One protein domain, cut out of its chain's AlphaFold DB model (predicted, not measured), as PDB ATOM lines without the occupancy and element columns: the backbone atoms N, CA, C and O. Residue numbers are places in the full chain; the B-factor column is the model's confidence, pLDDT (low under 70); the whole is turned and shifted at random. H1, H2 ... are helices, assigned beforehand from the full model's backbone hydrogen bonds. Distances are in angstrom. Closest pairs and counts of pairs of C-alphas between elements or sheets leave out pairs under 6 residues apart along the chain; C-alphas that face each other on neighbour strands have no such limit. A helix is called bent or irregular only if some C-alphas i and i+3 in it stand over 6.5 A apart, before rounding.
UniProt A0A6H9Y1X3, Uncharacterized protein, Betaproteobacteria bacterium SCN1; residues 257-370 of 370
ATOM      1  N   LEU A 257     126.378  57.538  38.575       83.69
ATOM      2  CA  LEU A 257     126.634  58.596  37.594       83.69
ATOM      3  C   LEU A 257     125.802  59.836  37.905       83.69
ATOM      4  O   LEU A 257     124.576  59.780  37.989       83.69
ATOM      5  N   ASP A 258     126.480  60.973  38.000       86.06
ATOM      6  CA  ASP A 258     125.862  62.280  37.853       86.06
ATOM      7  C   ASP A 258     125.695  62.631  36.359       86.06
ATOM      8  O   ASP A 258     126.132  61.901  35.467       86.06
ATOM      9  N   ARG A 259     125.068  63.776  36.060       85.56
ATOM     10  CA  ARG A 259     124.850  64.234  34.671       85.56
ATOM     11  C   ARG A 259     126.144  64.322  33.861       85.56
ATOM     12  O   ARG A 259     126.146  64.013  32.670       85.56
ATOM     13  N   ARG A 260     127.242  64.708  34.513       87.94
ATOM     14  CA  ARG A 260     128.566  64.765  33.895       87.94
ATOM     15  C   ARG A 260     129.085  63.366  33.579       87.94
ATOM     16  O   ARG A 260     129.556  63.140  32.470       87.94
ATOM     17  N   GLY A 261     128.950  62.420  34.502       88.69
ATOM     18  CA  GLY A 261     129.296  61.018  34.305       88.69
ATOM     19  C   GLY A 261     128.489  60.347  33.190       88.69
ATOM     20  O   GLY A 261     129.059  59.610  32.388       88.69
ATOM     21  N   GLU A 262     127.191  60.643  33.071       90.44
ATOM     22  CA  GLU A 262     126.368  60.192  31.937       90.44
ATOM     23  C   GLU A 262     126.924  60.720  30.603       90.44
ATOM     24  O   GLU A 262     127.051  59.964  29.638       90.44
ATOM     25  N   ALA A 263     127.295  62.004  30.557       88.00
ATOM     26  CA  ALA A 263     127.870  62.642  29.375       88.00
ATOM     27  C   ALA A 263     129.228  62.039  28.987       88.00
ATOM     28  O   ALA A 263     129.455  61.718  27.820       88.00
ATOM     29  N   LEU A 264     130.102  61.827  29.973       89.50
ATOM     30  CA  LEU A 264     131.400  61.177  29.797       89.50
ATOM     31  C   LEU A 264     131.252  59.738  29.302       89.50
ATOM     32  O   LEU A 264     132.018  59.309  28.443       89.50
ATOM     33  N   PHE A 265     130.257  58.997  29.796       91.06
ATOM     34  CA  PHE A 265     130.009  57.626  29.358       91.06
ATOM     35  C   PHE A 265     129.628  57.587  27.880       91.06
ATOM     36  O   PHE A 265     130.209  56.820  27.114       91.06
ATOM     37  N   VAL A 266     128.686  58.439  27.471       88.69
ATOM     38  CA  VAL A 266     128.254  58.531  26.071       88.69
ATOM     39  C   VAL A 266     129.401  58.975  25.164       88.69
ATOM     40  O   VAL A 266     129.599  58.383  24.101       88.69
ATOM     41  N   ALA A 267     130.189  59.962  25.597       85.38
ATOM     42  CA  ALA A 267     131.353  60.432  24.857       85.38
ATOM     43  C   ALA A 267     132.411  59.328  24.699       85.38
ATOM     44  O   ALA A 267     132.877  59.075  23.591       85.38
ATOM     45  N   ALA A 268     132.723  58.599  25.771       85.00
ATOM     46  CA  ALA A 268     133.673  57.489  25.744       85.00
ATOM     47  C   ALA A 268     133.184  56.304  24.893       85.00
ATOM     48  O   ALA A 268     133.982  55.653  24.216       85.00
ATOM     49  N   ALA A 269     131.880  56.011  24.915       85.56
ATOM     50  CA  ALA A 269     131.278  54.925  24.142       85.56
ATOM     51  C   ALA A 269     131.317  55.194  22.628       85.56
ATOM     52  O   ALA A 269     131.530  54.268  21.840       85.56
ATOM     53  N   ASN A 270     131.149  56.456  22.228       82.44
ATOM     54  CA  ASN A 270     131.240  56.877  20.831       82.44
ATOM     55  C   ASN A 270     132.683  57.174  20.385       82.44
ATOM     56  O   ASN A 270     133.017  56.974  19.214       82.44
ATOM     57  N   GLY A 271     133.562  57.564  21.309       73.06
ATOM     58  CA  GLY A 271     134.945  57.933  21.023       73.06
ATOM     59  C   GLY A 271     135.036  59.093  20.023       73.06
ATOM     60  O   GLY A 271     134.137  59.926  19.921       73.06
ATOM     61  N   ASP A 272     136.092  59.097  19.208       62.22
ATOM     62  CA  ASP A 272     136.311  60.113  18.163       62.22
ATOM     63  C   ASP A 272     135.491  59.853  16.885       62.22
ATOM     64  O   ASP A 272     135.696  60.492  15.849       62.22
ATOM     65  N   LYS A 273     134.561  58.887  16.917       63.28
ATOM     66  CA  LYS A 273     133.764  58.519  15.746       63.28
ATOM     67  C   LYS A 273     132.730  59.594  15.461       63.28
ATOM     68  O   LYS A 273     131.590  59.540  15.912       63.28
ATOM     69  N   ARG A 274     133.115  60.534  14.608       61.81
ATOM     70  CA  ARG A 274     132.191  61.440  13.938       61.81
ATOM     71  C   ARG A 274     131.645  60.755  12.690       61.81
ATOM     72  O   ARG A 274     132.033  61.075  11.571       61.81
ATOM     73  N   ALA A 275     130.781  59.758  12.877       60.28
ATOM     74  CA  ALA A 275     130.004  59.257  11.750       60.28
ATOM     75  C   ALA A 275     129.135  60.422  11.263       60.28
ATOM     76  O   ALA A 275     128.346  60.965  12.038       60.28
ATOM     77  N   SER A 276     129.320  60.832  10.009       55.44
ATOM     78  CA  SER A 276     128.814  62.078   9.408       55.44
ATOM     79  C   SER A 276     127.285  62.210   9.345       55.44
ATOM     80  O   SER A 276     126.788  63.213   8.850       55.44
ATOM     81  N   PHE A 277     126.554  61.228   9.880       60.53
ATOM     82  CA  PHE A 277     125.093  61.173   9.969       60.53
ATOM     83  C   PHE A 277     124.615  60.521  11.282       60.53
ATOM     84  O   PHE A 277     123.590  59.847  11.305       60.53
ATOM     85  N   SER A 278     125.400  60.630  12.357       73.69
ATOM     86  CA  SER A 278     125.008  60.123  13.679       73.69
ATOM     87  C   SER A 278     124.411  61.229  14.537       73.69
ATOM     88  O   SER A 278     124.852  62.374  14.485       73.69
ATOM     89  N   GLU A 279     123.465  60.861  15.390       77.12
ATOM     90  CA  GLU A 279     122.853  61.762  16.372       77.12
ATOM     91  C   GLU A 279     123.892  62.333  17.346       77.12
ATOM     92  O   GLU A 279     123.784  63.475  17.788       77.12
ATOM     93  N   TRP A 280     124.949  61.563  17.618       82.88
ATOM     94  CA  TRP A 280     126.148  62.041  18.293       82.88
ATOM     95  C   TRP A 280     126.807  63.211  17.549       82.88
ATOM     96  O   TRP A 280     127.148  64.214  18.167       82.88
ATOM     97  N   ALA A 281     126.960  63.136  16.223       80.12
ATOM     98  CA  ALA A 281     127.537  64.226  15.437       80.12
ATOM     99  C   ALA A 281     126.651  65.484  15.445       80.12
ATOM    100  O   ALA A 281     127.186  66.583  15.611       80.12
ATOM    101  N   ASP A 282     125.329  65.312  15.354       82.44
ATOM    102  CA  ASP A 282     124.356  66.407  15.458       82.44
ATOM    103  C   ASP A 282     124.425  67.081  16.833       82.44
ATOM    104  O   ASP A 282     124.492  68.308  16.933       82.44
ATOM    105  N   LEU A 283     124.499  66.282  17.903       84.44
ATOM    106  CA  LEU A 283     124.676  66.773  19.266       84.44
ATOM    107  C   LEU A 283     125.961  67.604  19.394       84.44
ATOM    108  O   LEU A 283     125.929  68.706  19.940       84.44
ATOM    109  N   LEU A 284     127.081  67.116  18.851       82.94
ATOM    110  CA  LEU A 284     128.352  67.845  18.849       82.94
ATOM    111  C   LEU A 284     128.276  69.165  18.077       82.94
ATOM    112  O   LEU A 284     128.885  70.151  18.492       82.94
ATOM    113  N   ASP A 285     127.559  69.205  16.955       83.94
ATOM    114  CA  ASP A 285     127.403  70.428  16.170       83.94
ATOM    115  C   ASP A 285     126.530  71.469  16.892       83.94
ATOM    116  O   ASP A 285     126.892  72.650  16.886       83.94
ATOM    117  N   ILE A 286     125.477  71.051  17.611       81.44
ATOM    118  CA  ILE A 286     124.716  71.948  18.502       81.44
ATOM    119  C   ILE A 286     125.625  72.495  19.613       81.44
ATOM    120  O   ILE A 286     125.639  73.703  19.856       81.44
ATOM    121  N   LEU A 287     126.422  71.635  20.257       79.88
ATOM    122  CA  LEU A 287     127.380  72.038  21.298       79.88
ATOM    123  C   LEU A 287     128.461  72.999  20.783       79.88
ATOM    124  O   LEU A 287     129.016  73.784  21.555       79.88
ATOM    125  N   ALA A 288     128.764  72.950  19.485       81.19
ATOM    126  CA  ALA A 288     129.676  73.865  18.807       81.19
ATOM    127  C   ALA A 288     128.994  75.159  18.319       81.19
ATOM    128  O   ALA A 288     129.646  75.986  17.681       81.19
ATOM    129  N   GLY A 289     127.697  75.348  18.591       77.31
ATOM    130  CA  GLY A 289     126.934  76.528  18.185       77.31
ATOM    131  C   GLY A 289     126.547  76.551  16.704       77.31
ATOM    132  O   GLY A 289     126.133  77.593  16.193       77.31
ATOM    133  N   LYS A 290     126.669  75.424  15.991       77.94
ATOM    134  CA  LYS A 290     126.224  75.322  14.599       77.94
ATOM    135  C   LYS A 290     124.718  75.074  14.561       77.94
ATOM    136  O   LYS A 290     124.200  74.192  15.240       77.94
ATOM    137  N   LYS A 291     124.002  75.847  13.746       64.44
ATOM    138  CA  LYS A 291     122.572  75.621  13.488       64.44
ATOM    139  C   LYS A 291     122.416  74.534  12.426       64.44
ATOM    140  O   LYS A 291     123.018  74.655  11.363       64.44
ATOM    141  N   GLY A 292     121.597  73.515  12.692       59.50
ATOM    142  CA  GLY A 292     121.324  72.470  11.698       59.50
ATOM    143  C   GLY A 292     120.522  71.254  12.167       59.50
ATOM    144  O   GLY A 292     119.909  70.607  11.327       59.50
ATOM    145  N   ALA A 293     120.478  70.951  13.466       61.62
ATOM    146  CA  ALA A 293     119.742  69.787  13.965       61.62
ATOM    147  C   ALA A 293     118.242  70.076  14.150       61.62
ATOM    148  O   ALA A 293     117.858  71.153  14.608       61.62
ATOM    149  N   TYR A 294     117.404  69.099  13.792       67.31
ATOM    150  CA  TYR A 294     115.943  69.170  13.926       67.31
ATOM    151  C   TYR A 294     115.482  69.037  15.388       67.31
ATOM    152  O   TYR A 294     114.519  69.684  15.793       67.31
ATOM    153  N   ASP A 295     116.206  68.241  16.183       79.25
ATOM    154  CA  ASP A 295     115.875  67.938  17.576       79.25
ATOM    155  C   ASP A 295     116.742  68.736  18.578       79.25
ATOM    156  O   ASP A 295     117.919  68.997  18.308       79.25
ATOM    157  N   PRO A 296     116.210  69.084  19.770       83.25
ATOM    158  CA  PRO A 296     116.989  69.695  20.849       83.25
ATOM    159  C   PRO A 296     118.126  68.795  21.359       83.25
ATOM    160  O   PRO A 296     117.984  67.570  21.425       83.25
ATOM    161  N   ALA A 297     119.222  69.407  21.828       81.56
ATOM    162  CA  ALA A 297     120.404  68.700  22.333       81.56
ATOM    163  C   ALA A 297     120.076  67.687  23.441       81.56
ATOM    164  O   ALA A 297     120.577  66.562  23.413       81.56
ATOM    165  N   GLY A 298     119.196  68.027  24.391       83.75
ATOM    166  CA  GLY A 298     118.821  67.086  25.444       83.75
ATOM    167  C   GLY A 298     118.054  65.858  24.951       83.75
ATOM    168  O   GLY A 298     118.172  64.787  25.549       83.75
ATOM    169  N   VAL A 299     117.285  65.972  23.861       86.50
ATOM    170  CA  VAL A 299     116.575  64.830  23.254       86.50
ATOM    171  C   VAL A 299     117.574  63.894  22.583       86.50
ATOM    172  O   VAL A 299     117.561  62.696  22.875       86.50
ATOM    173  N   LEU A 300     118.478  64.450  21.768       86.44
ATOM    174  CA  LEU A 300     119.554  63.699  21.118       86.44
ATOM    175  C   LEU A 300     120.409  62.960  22.152       86.44
ATOM    176  O   LEU A 300     120.625  61.756  22.037       86.44
ATOM    177  N   PHE A 301     120.812  63.650  23.221       88.81
ATOM    178  CA  PHE A 301     121.611  63.046  24.280       88.81
ATOM    179  C   PHE A 301     120.900  61.886  24.986       88.81
ATOM    180  O   PHE A 301     121.505  60.839  25.199       88.81
ATOM    181  N   ARG A 302     119.621  62.036  25.355       89.38
ATOM    182  CA  ARG A 302     118.877  60.964  26.043       89.38
ATOM    183  C   ARG A 302     118.713  59.723  25.166       89.38
ATOM    184  O   ARG A 302     118.794  58.608  25.682       89.38
ATOM    185  N   ARG A 303     118.497  59.910  23.862       90.19
ATOM    186  CA  ARG A 303     118.399  58.812  22.892       90.19
ATOM    187  C   ARG A 303     119.739  58.096  22.742       90.19
ATOM    188  O   ARG A 303     119.783  56.882  22.918       90.19
ATOM    189  N   GLU A 304     120.821  58.850  22.578       89.38
ATOM    190  CA  GLU A 304     122.178  58.310  22.492       89.38
ATOM    191  C   GLU A 304     122.586  57.574  23.785       89.38
ATOM    192  O   GLU A 304     123.102  56.459  23.745       89.38
ATOM    193  N   LEU A 305     122.273  58.136  24.958       90.62
ATOM    194  CA  LEU A 305     122.486  57.480  26.251       90.62
ATOM    195  C   LEU A 305     121.742  56.142  26.324       90.62
ATOM    196  O   LEU A 305     122.328  55.129  26.709       90.62
ATOM    197  N   SER A 306     120.463  56.122  25.940       90.94
ATOM    198  CA  SER A 306     119.662  54.896  25.903       90.94
ATOM    199  C   SER A 306     120.240  53.866  24.933       90.94
ATOM    200  O   SER A 306     120.285  52.677  25.251       90.94
ATOM    201  N   GLU A 307     120.701  54.300  23.762       91.44
ATOM    202  CA  GLU A 307     121.278  53.420  22.754       91.44
ATOM    203  C   GLU A 307     122.582  52.783  23.242       91.44
ATOM    204  O   GLU A 307     122.729  51.560  23.190       91.44
ATOM    205  N   GLN A 308     123.514  53.575  23.775       90.12
ATOM    206  CA  GLN A 308     124.798  53.055  24.246       90.12
ATOM    207  C   GLN A 308     124.626  52.142  25.468       90.12
ATOM    208  O   GLN A 308     125.260  51.083  25.536       90.12
ATOM    209  N   LYS A 309     123.701  52.470  26.387       92.56
ATOM    210  CA  LYS A 309     123.297  51.555  27.471       92.56
ATOM    211  C   LYS A 309     122.742  50.243  26.909       92.56
ATOM    212  O   LYS A 309     123.179  49.165  27.314       92.56
ATOM    213  N   GLY A 310     121.836  50.320  25.935       93.19
ATOM    214  CA  GLY A 310     121.242  49.154  25.278       93.19
ATOM    215  C   GLY A 310     122.270  48.269  24.567       93.19
ATOM    216  O   GLY A 310     122.214  47.041  24.689       93.19
ATOM    217  N   ARG A 311     123.252  48.866  23.881       92.25
ATOM    218  CA  ARG A 311     124.364  48.151  23.230       92.25
ATOM    219  C   ARG A 311     125.245  47.426  24.246       92.25
ATOM    220  O   ARG A 311     125.573  46.262  24.021       92.25
ATOM    221  N   LEU A 312     125.594  48.078  25.359       92.94
ATOM    222  CA  LEU A 312     126.355  47.448  26.443       92.94
ATOM    223  C   LEU A 312     125.594  46.247  27.018       92.94
ATOM    224  O   LEU A 312     126.125  45.138  27.030       92.94
ATOM    225  N   ILE A 313     124.334  46.445  27.415       94.94
ATOM    226  CA  ILE A 313     123.488  45.383  27.982       94.94
ATOM    227  C   ILE A 313     123.350  44.217  26.995       94.94
ATOM    228  O   ILE A 313     123.500  43.062  27.381       94.94
ATOM    229  N   SER A 314     123.137  44.497  25.706       93.69
ATOM    230  CA  SER A 314     123.010  43.457  24.675       93.69
ATOM    231  C   SER A 314     124.287  42.625  24.519       93.69
ATOM    232  O   SER A 314     124.214  41.405  24.366       93.69
ATOM    233  N   ARG A 315     125.468  43.255  24.600       92.56
ATOM    234  CA  ARG A 315     126.759  42.545  24.573       92.56
ATOM    235  C   ARG A 315     126.967  41.683  25.811       92.56
ATOM    236  O   ARG A 315     127.439  40.556  25.672       92.56
ATOM    237  N   LEU A 316     126.592  42.178  26.992       94.19
ATOM    238  CA  LEU A 316     126.639  41.396  28.228       94.19
ATOM    239  C   LEU A 316     125.733  40.166  28.119       94.19
ATOM    240  O   LEU A 316     126.210  39.048  28.275       94.19
ATOM    241  N   VAL A 317     124.471  40.349  27.723       93.94
ATOM    242  CA  VAL A 317     123.524  39.241  27.509       93.94
ATOM    243  C   VAL A 317     124.050  38.237  26.481       93.94
ATOM    244  O   VAL A 317     123.910  37.033  26.678       93.94
ATOM    245  N   SER A 318     124.683  38.692  25.396       92.00
ATOM    246  CA  SER A 318     125.282  37.794  24.403       92.00
ATOM    247  C   SER A 318     126.383  36.905  24.991       92.00
ATOM    248  O   SER A 318     126.447  35.730  24.643       92.00
ATOM    249  N   LYS A 319     127.231  37.444  25.874       91.44
ATOM    250  CA  LYS A 319     128.300  36.693  26.559       91.44
ATOM    251  C   LYS A 319     127.747  35.752  27.635       91.44
ATOM    252  O   LYS A 319     128.196  34.619  27.768       91.44
ATOM    253  N   MET A 320     126.699  36.175  28.339       91.81
ATOM    254  CA  MET A 320     125.994  35.314  29.293       91.81
ATOM    255  C   MET A 320     125.335  34.114  28.597       91.81
ATOM    256  O   MET A 320     125.379  33.000  29.114       91.81
ATOM    257  N   LYS A 321     124.771  34.305  27.395       87.88
ATOM    258  CA  LYS A 321     124.172  33.219  26.598       87.88
ATOM    259  C   LYS A 321     125.169  32.136  26.190       87.88
ATOM    260  O   LYS A 321     124.769  30.984  26.077       87.88
ATOM    261  N   THR A 322     126.441  32.478  25.987       85.69
ATOM    262  CA  THR A 322     127.490  31.488  25.685       85.69
ATOM    263  C   THR A 322     127.971  30.732  26.929       85.69
ATOM    264  O   THR A 322     128.901  29.940  26.832       85.69
ATOM    265  N   GLY A 323     127.344  30.951  28.093       82.31
ATOM    266  CA  GLY A 323     127.706  30.316  29.363       82.31
ATOM    267  C   GLY A 323     128.931  30.936  30.036       82.31
ATOM    268  O   GLY A 323     129.412  30.404  31.031       82.31
ATOM    269  N   ASP A 324     129.428  32.060  29.516       86.44
ATOM    270  CA  ASP A 324     130.670  32.679  29.961       86.44
ATOM    271  C   ASP A 324     130.386  33.944  30.782       86.44
ATOM    272  O   ASP A 324     130.458  35.082  30.303       86.44
ATOM    273  N   MET A 325     130.011  33.725  32.045       89.56
ATOM    274  CA  MET A 325     129.804  34.813  33.007       89.56
ATOM    275  C   MET A 325     131.094  35.598  33.259       89.56
ATOM    276  O   MET A 325     131.042  36.821  33.371       89.56
ATOM    277  N   ALA A 326     132.247  34.922  33.271       90.56
ATOM    278  CA  ALA A 326     133.542  35.562  33.469       90.56
ATOM    279  C   ALA A 326     133.855  36.540  32.327       90.56
ATOM    280  O   ALA A 326     134.232  37.678  32.585       90.56
ATOM    281  N   ALA A 327     133.601  36.164  31.070       90.31
ATOM    282  CA  ALA A 327     133.797  37.066  29.936       90.31
ATOM    283  C   ALA A 327     132.795  38.226  29.895       90.31
ATOM    284  O   ALA A 327     133.094  39.262  29.283       90.31
ATOM    285  N   ALA A 328     131.598  38.068  30.476       92.00
ATOM    286  CA  ALA A 328     130.644  39.162  30.656       92.00
ATOM    287  C   ALA A 328     131.145  40.161  31.713       92.00
ATOM    288  O   ALA A 328     131.158  41.365  31.454       92.00
ATOM    289  N   GLU A 329     131.620  39.665  32.858       92.50
ATOM    290  CA  GLU A 329     132.228  40.477  33.918       92.50
ATOM    291  C   GLU A 329     133.506  41.178  33.450       92.50
ATOM    292  O   GLU A 329     133.656  42.378  33.668       92.50
ATOM    293  N   GLU A 330     134.385  40.477  32.734       93.19
ATOM    294  CA  GLU A 330     135.607  41.038  32.155       93.19
ATOM    295  C   GLU A 330     135.286  42.158  31.161       93.19
ATOM    296  O   GLU A 330     135.890  43.229  31.208       93.19
ATOM    297  N   HIS A 331     134.284  41.956  30.296       91.69
ATOM    298  CA  HIS A 331     133.858  42.994  29.360       91.69
ATOM    299  C   HIS A 331     133.318  44.230  30.083       91.69
ATOM    300  O   HIS A 331     133.646  45.358  29.710       91.69
ATOM    301  N   LEU A 332     132.507  44.033  31.126       93.38
ATOM    302  CA  LEU A 332     132.009  45.135  31.940       93.38
ATOM    303  C   LEU A 332     133.159  45.862  32.647       93.38
ATOM    304  O   LEU A 332     133.218  47.091  32.605       93.38
ATOM    305  N   ALA A 333     134.102  45.125  33.236       91.81
ATOM    306  CA  ALA A 333     135.280  45.681  33.893       91.81
ATOM    307  C   ALA A 333     136.157  46.477  32.916       91.81
ATOM    308  O   ALA A 333     136.637  47.558  33.257       91.81
ATOM    309  N   GLU A 334     136.321  46.002  31.681       91.00
ATOM    310  CA  GLU A 334     137.037  46.724  30.634       91.00
ATOM    311  C   GLU A 334     136.354  48.057  30.297       91.00
ATOM    312  O   GLU A 334     137.023  49.092  30.212       91.00
ATOM    313  N   VAL A 335     135.028  48.056  30.135       90.81
ATOM    314  CA  VAL A 335     134.248  49.275  29.868       90.81
ATOM    315  C   VAL A 335     134.357  50.252  31.036       90.81
ATOM    316  O   VAL A 335     134.627  51.432  30.815       90.81
ATOM    317  N   VAL A 336     134.231  49.767  32.274       89.88
ATOM    318  CA  VAL A 336     134.402  50.579  33.487       89.88
ATOM    319  C   VAL A 336     135.813  51.167  33.557       89.88
ATOM    320  O   VAL A 336     135.960  52.354  33.841       89.88
ATOM    321  N   ARG A 337     136.852  50.381  33.251       88.88
ATOM    322  CA  ARG A 337     138.247  50.843  33.245       88.88
ATOM    323  C   ARG A 337     138.467  51.950  32.221       88.88
ATOM    324  O   ARG A 337     139.128  52.930  32.541       88.88
ATOM    325  N   ARG A 338     137.920  51.811  31.008       85.62
ATOM    326  CA  ARG A 338     137.998  52.849  29.964       85.62
ATOM    327  C   ARG A 338     137.252  54.108  30.386       85.62
ATOM    328  O   ARG A 338     137.805  55.197  30.297       85.62
ATOM    329  N   PHE A 339     136.031  53.958  30.889       87.81
ATOM    330  CA  PHE A 339     135.222  55.078  31.359       87.81
ATOM    331  C   PHE A 339     135.914  55.863  32.483       87.81
ATOM    332  O   PHE A 339     135.961  57.085  32.431       87.81
ATOM    333  N   ARG A 340     136.507  55.171  33.466       85.69
ATOM    334  CA  ARG A 340     137.196  55.794  34.610       85.69
ATOM    335  C   ARG A 340     138.661  56.163  34.337       85.69
ATOM    336  O   ARG A 340     139.366  56.547  35.268       85.69
ATOM    337  N   HIS A 341     139.149  56.003  33.108       87.81
ATOM    338  CA  HIS A 341     140.535  56.318  32.778       87.81
ATOM    339  C   HIS A 341     140.757  57.842  32.762       87.81
ATOM    340  O   HIS A 341     139.928  58.544  32.184       87.81
ATOM    341  N   PRO A 342     141.872  58.368  33.310       88.31
ATOM    342  CA  PRO A 342     142.173  59.803  33.280       88.31
ATOM    343  C   PRO A 342     142.114  60.418  31.874       88.31
ATOM    344  O   PRO A 342     141.519  61.476  31.702       88.31
ATOM    345  N   ASP A 343     142.615  59.714  30.854       87.25
ATOM    346  CA  ASP A 343     142.534  60.151  29.449       87.25
ATOM    347  C   ASP A 343     141.098  60.400  28.959       87.25
ATOM    348  O   ASP A 343     140.886  61.192  28.045       87.25
ATOM    349  N   THR A 344     140.098  59.712  29.519       86.19
ATOM    350  CA  THR A 344     138.688  59.927  29.161       86.19
ATOM    351  C   THR A 344     138.215  61.286  29.664       86.19
ATOM    352  O   THR A 344     137.541  62.012  28.933       86.19
ATOM    353  N   GLU A 345     138.617  61.654  30.880       87.38
ATOM    354  CA  GLU A 345     138.342  62.968  31.457       87.38
ATOM    355  C   GLU A 345     139.100  64.067  30.707       87.38
ATOM    356  O   GLU A 345     138.527  65.105  30.389       87.38
ATOM    357  N   GLU A 346     140.366  63.827  30.361       89.81
ATOM    358  CA  GLU A 346     141.181  64.774  29.594       89.81
ATOM    359  C   GLU A 346     140.580  65.049  28.208       89.81
ATOM    360  O   GLU A 346     140.480  66.200  27.786       89.81
ATOM    361  N   LYS A 347     140.125  64.002  27.511       86.56
ATOM    362  CA  LYS A 347     139.579  64.123  26.152       86.56
ATOM    363  C   LYS A 347     138.154  64.659  26.110       86.56
ATOM    364  O   LYS A 347     137.820  65.423  25.205       86.56
ATOM    365  N   TYR A 348     137.298  64.237  27.039       88.31
ATOM    366  CA  TYR A 348     135.856  64.484  26.954       88.31
ATOM    367  C   TYR A 348     135.296  65.328  28.102       88.31
ATOM    368  O   TYR A 348     134.123  65.698  28.052       88.31
ATOM    369  N   GLY A 349     136.098  65.692  29.106       87.94
ATOM    370  CA  GLY A 349     135.656  66.456  30.277       87.94
ATOM    371  C   GLY A 349     135.063  67.820  29.928       87.94
ATOM    372  O   GLY A 349     134.004  68.184  30.445       87.94
ATOM    373  N   GLU A 350     135.678  68.555  28.997       88.06
ATOM    374  CA  GLU A 350     135.156  69.855  28.552       88.06
ATOM    375  C   GLU A 350     133.800  69.707  27.846       88.06
ATOM    376  O   GLU A 350     132.846  70.437  28.130       88.06
ATOM    377  N   LEU A 351     133.691  68.718  26.958       84.81
ATOM    378  CA  LEU A 351     132.463  68.398  26.237       84.81
ATOM    379  C   LEU A 351     131.350  67.982  27.202       84.81
ATOM    380  O   LEU A 351     130.229  68.485  27.106       84.81
ATOM    381  N   ALA A 352     131.667  67.117  28.164       88.50
ATOM    382  CA  ALA A 352     130.747  66.694  29.207       88.50
ATOM    383  C   ALA A 352     130.283  67.873  30.071       88.50
ATOM    384  O   ALA A 352     129.100  67.956  30.405       88.50
ATOM    385  N   GLY A 353     131.170  68.823  30.383       88.81
ATOM    386  CA  GLY A 353     130.825  70.049  31.104       88.81
ATOM    387  C   GLY A 353     129.833  70.928  30.334       88.81
ATOM    388  O   GLY A 353     128.813  71.350  30.890       88.81
ATOM    389  N   ARG A 354     130.079  71.150  29.035       86.62
ATOM    390  CA  ARG A 354     129.172  71.916  28.158       86.62
ATOM    391  C   ARG A 354     127.800  71.253  28.058       86.62
ATOM    392  O   ARG A 354     126.785  71.915  28.259       86.62
ATOM    393  N   LEU A 355     127.772  69.942  27.815       86.62
ATOM    394  CA  LEU A 355     126.531  69.176  27.731       86.62
ATOM    395  C   LEU A 355     125.754  69.206  29.056       86.62
ATOM    396  O   LEU A 355     124.553  69.455  29.061       86.62
ATOM    397  N   THR A 356     126.440  69.023  30.185       88.06
ATOM    398  CA  THR A 356     125.819  69.077  31.517       88.06
ATOM    399  C   THR A 356     125.179  70.436  31.775       88.06
ATOM    400  O   THR A 356     124.044  70.502  32.243       88.06
ATOM    401  N   THR A 357     125.871  71.520  31.419       88.38
ATOM    402  CA  THR A 357     125.359  72.888  31.584       88.38
ATOM    403  C   THR A 357     124.082  73.105  30.777       88.38
ATOM    404  O   THR A 357     123.109  73.646  31.301       88.38
ATOM    405  N   LEU A 358     124.049  72.630  29.529       84.38
ATOM    406  CA  LEU A 358     122.855  72.717  28.689       84.38
ATOM    407  C   LEU A 358     121.687  71.904  29.243       84.38
ATOM    408  O   LEU A 358     120.572  72.411  29.287       84.38
ATOM    409  N   LEU A 359     121.929  70.676  29.704       84.06
ATOM    410  CA  LEU A 359     120.876  69.832  30.278       84.06
ATOM    411  C   LEU A 359     120.258  70.463  31.533       84.06
ATOM    412  O   LEU A 359     119.047  70.388  31.730       84.06
ATOM    413  N   VAL A 360     121.077  71.104  32.372       85.44
ATOM    414  CA  VAL A 360     120.600  71.839  33.553       85.44
ATOM    415  C   VAL A 360     119.802  73.076  33.138       85.44
ATOM    416  O   VAL A 360     118.735  73.324  33.698       85.44
ATOM    417  N   ALA A 361     120.271  73.826  32.137       83.56
ATOM    418  CA  ALA A 361     119.556  74.989  31.614       83.56
ATOM    419  C   ALA A 361     118.185  74.612  31.020       83.56
ATOM    420  O   ALA A 361     117.186  75.242  31.365       83.56
ATOM    421  N   GLU A 362     118.111  73.543  30.216       81.38
ATOM    422  CA  GLU A 362     116.846  72.997  29.699       81.38
ATOM    423  C   GLU A 362     115.889  72.616  30.838       81.38
ATOM    424  O   GLU A 362     114.690  72.892  30.773       81.38
ATOM    425  N   GLN A 363     116.406  71.993  31.903       82.12
ATOM    426  CA  GLN A 363     115.592  71.585  33.045       82.12
ATOM    427  C   GLN A 363     114.996  72.797  33.777       82.12
ATOM    428  O   GLN A 363     113.803  72.792  34.077       82.12
ATOM    429  N   ILE A 364     115.789  73.849  34.008       83.62
ATOM    430  CA  ILE A 364     115.320  75.105  34.616       83.62
ATOM    431  C   ILE A 364     114.256  75.769  33.734       83.62
ATOM    432  O   ILE A 364     113.205  76.172  34.230       83.62
ATOM    433  N   GLU A 365     114.494  75.844  32.424       81.56
ATOM    434  CA  GLU A 365     113.552  76.444  31.480       81.56
ATOM    435  C   GLU A 365     112.228  75.666  31.435       81.56
ATOM    436  O   GLU A 365     111.155  76.270  31.464       81.56
ATOM    437  N   SER A 366     112.282  74.332  31.434       78.88
ATOM    438  CA  SER A 366     111.082  73.490  31.472       78.88
ATOM    439  C   SER A 366     110.269  73.677  32.759       78.88
ATOM    440  O   SER A 366     109.051  73.810  32.685       78.88
ATOM    441  N   ALA A 367     110.936  73.782  33.914       76.75
ATOM    442  CA  ALA A 367     110.298  74.006  35.210       76.75
ATOM    443  C   ALA A 367     109.725  75.425  35.360       76.75
ATOM    444  O   ALA A 367     108.816  75.642  36.149       76.75
ATOM    445  N   SER A 368     110.249  76.398  34.610       76.94
ATOM    446  CA  SER A 368     109.725  77.772  34.578       76.94
ATOM    447  C   SER A 368     108.485  77.945  33.691       76.94
ATOM    448  O   SER A 368     107.791  78.954  33.796       76.94
ATOM    449  N   LYS A 369     108.229  76.984  32.792       72.00
ATOM    450  CA  LYS A 369     107.095  76.981  31.851       72.00
ATOM    451  C   LYS A 369     105.923  76.112  32.325       72.00
ATOM    452  O   LYS A 369     104.851  76.201  31.727       72.00
ATOM    453  N   SER A 370     106.140  75.269  33.337       51.16
ATOM    454  CA  SER A 370     105.107  74.529  34.079       51.16
ATOM    455  C   SER A 370     104.573  75.362  35.229       51.16
ATOM    456  O   SER A 370     103.345  75.323  35.454       51.16
TER     457      SER A 370
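AT A GLANCE: This is residues 257 to 370 of the 370 residues of an uncharacterized protein of Betaproteobacteria bacterium SCN1 (UniProt A0A6H9Y1X3). Three helices, H3, H4 and H5, form the sides of a triangle, and the short helix H1 fills its middle at a steep slant to each side. H4 folds back from one end of the long straight H3, kinked H5 closes the triangle towards the other end of H3, and H2 packs on that end of H3, while residues 364 to 370 stick out at the far end of H5. The printed part has 114 residues with five named helices, in the order H1, H2, H3, H4, H5, and no named strand; the class is all helix. It is only just compact, close to loose, with a radius of gyration of the C-alphas of 15.8 A, and elongated, with spans of 50 by 31 by 28 A.

HOW THE PARTS SIT: The longest helix by residues is H5, residues 342 to 369, with a kink of 60 degrees near residue 349. It is irregular: C-alphas 347 and 350 are 7.6 A apart. H1, residues 259 to 270, touches H5 at residues 344 to 356 of H5 alone; the closest C-alphas, those of Ala 263 and Ala 352, are 5.0 A apart. H1 and H5 run opposite ways at a steep tilt of 53 degrees. H3, residues 297 to 321, is the hub, touching four other helices. With its residues 297 to 298 alone it touches residues 358 to 362 of H5, at a steep tilt of 54 degrees; the closest C-alphas are those of Gly 298 and Leu 359, 5.9 A apart. With its residues 304 to 308 alone H3 touches H1, at a steep tilt of 63 degrees, the same way; the closest C-alphas, those of Val 266 and Leu 305, are 5.9 A apart. H4, residues 325 to 339, forms a helical hairpin with H3, at a shallow tilt of 29 degrees, opposite ways; the closest C-alphas, those of Leu 316 and Ala 328, are 5.2 A apart. H1 touches H4 at residues 338 to 339 of H4 alone, at a steep tilt of 69.9 degrees, only just short of about perpendicular; the closest C-alphas are those of Phe 265 and Phe 339, 6.1 A apart. H2, residues 279 to 287, forms a helical hairpin with H3, at a shallow tilt of 34 degrees, only just short of steep; the closest C-alphas, those of Leu 283 and Ala 297, are 5.6 A apart. H2 and H5 only just touch, with 3 pairs of C-alphas within 8 A, the closest being those of Leu 287 and Arg 354 at 7.1 A. H2 and H4 are apart. The helix packing is mostly crossed, with 2 of 7 touching pairs at a shallow tilt. Every O i to N i+4 pair is within hydrogen-bond range in H1, H2, H3 and H4, and 22 of 24 are in H5.

IN THESE COORDINATES: H5 is 39.1 A long from first to last C-alpha, and C-alpha 369 is at (107.095, 76.981, 31.851). H3 is 35.9 A long, from C-alpha 297 at (120.404, 68.700, 22.333). H4 is 21.0 A long, H1 16.9 A and H2 12.3 A. C-alpha 259, where H1 begins, is at (124.850, 64.234, 34.671).

THE WHOLE: The C-alphas of Gly 323 and Lys 369, the two farthest apart, are 51.1 A apart. The printed part has no cut and ends at Ser 370, the chain's last residue. The links H3 to H4 and H4 to H5 are tight, and H1 to H2 and H2 to H3 are short. The mean pLDDT of the printed part is 84.1; residues 272 to 277, residues 291 to 294 and residue 370 are under 70.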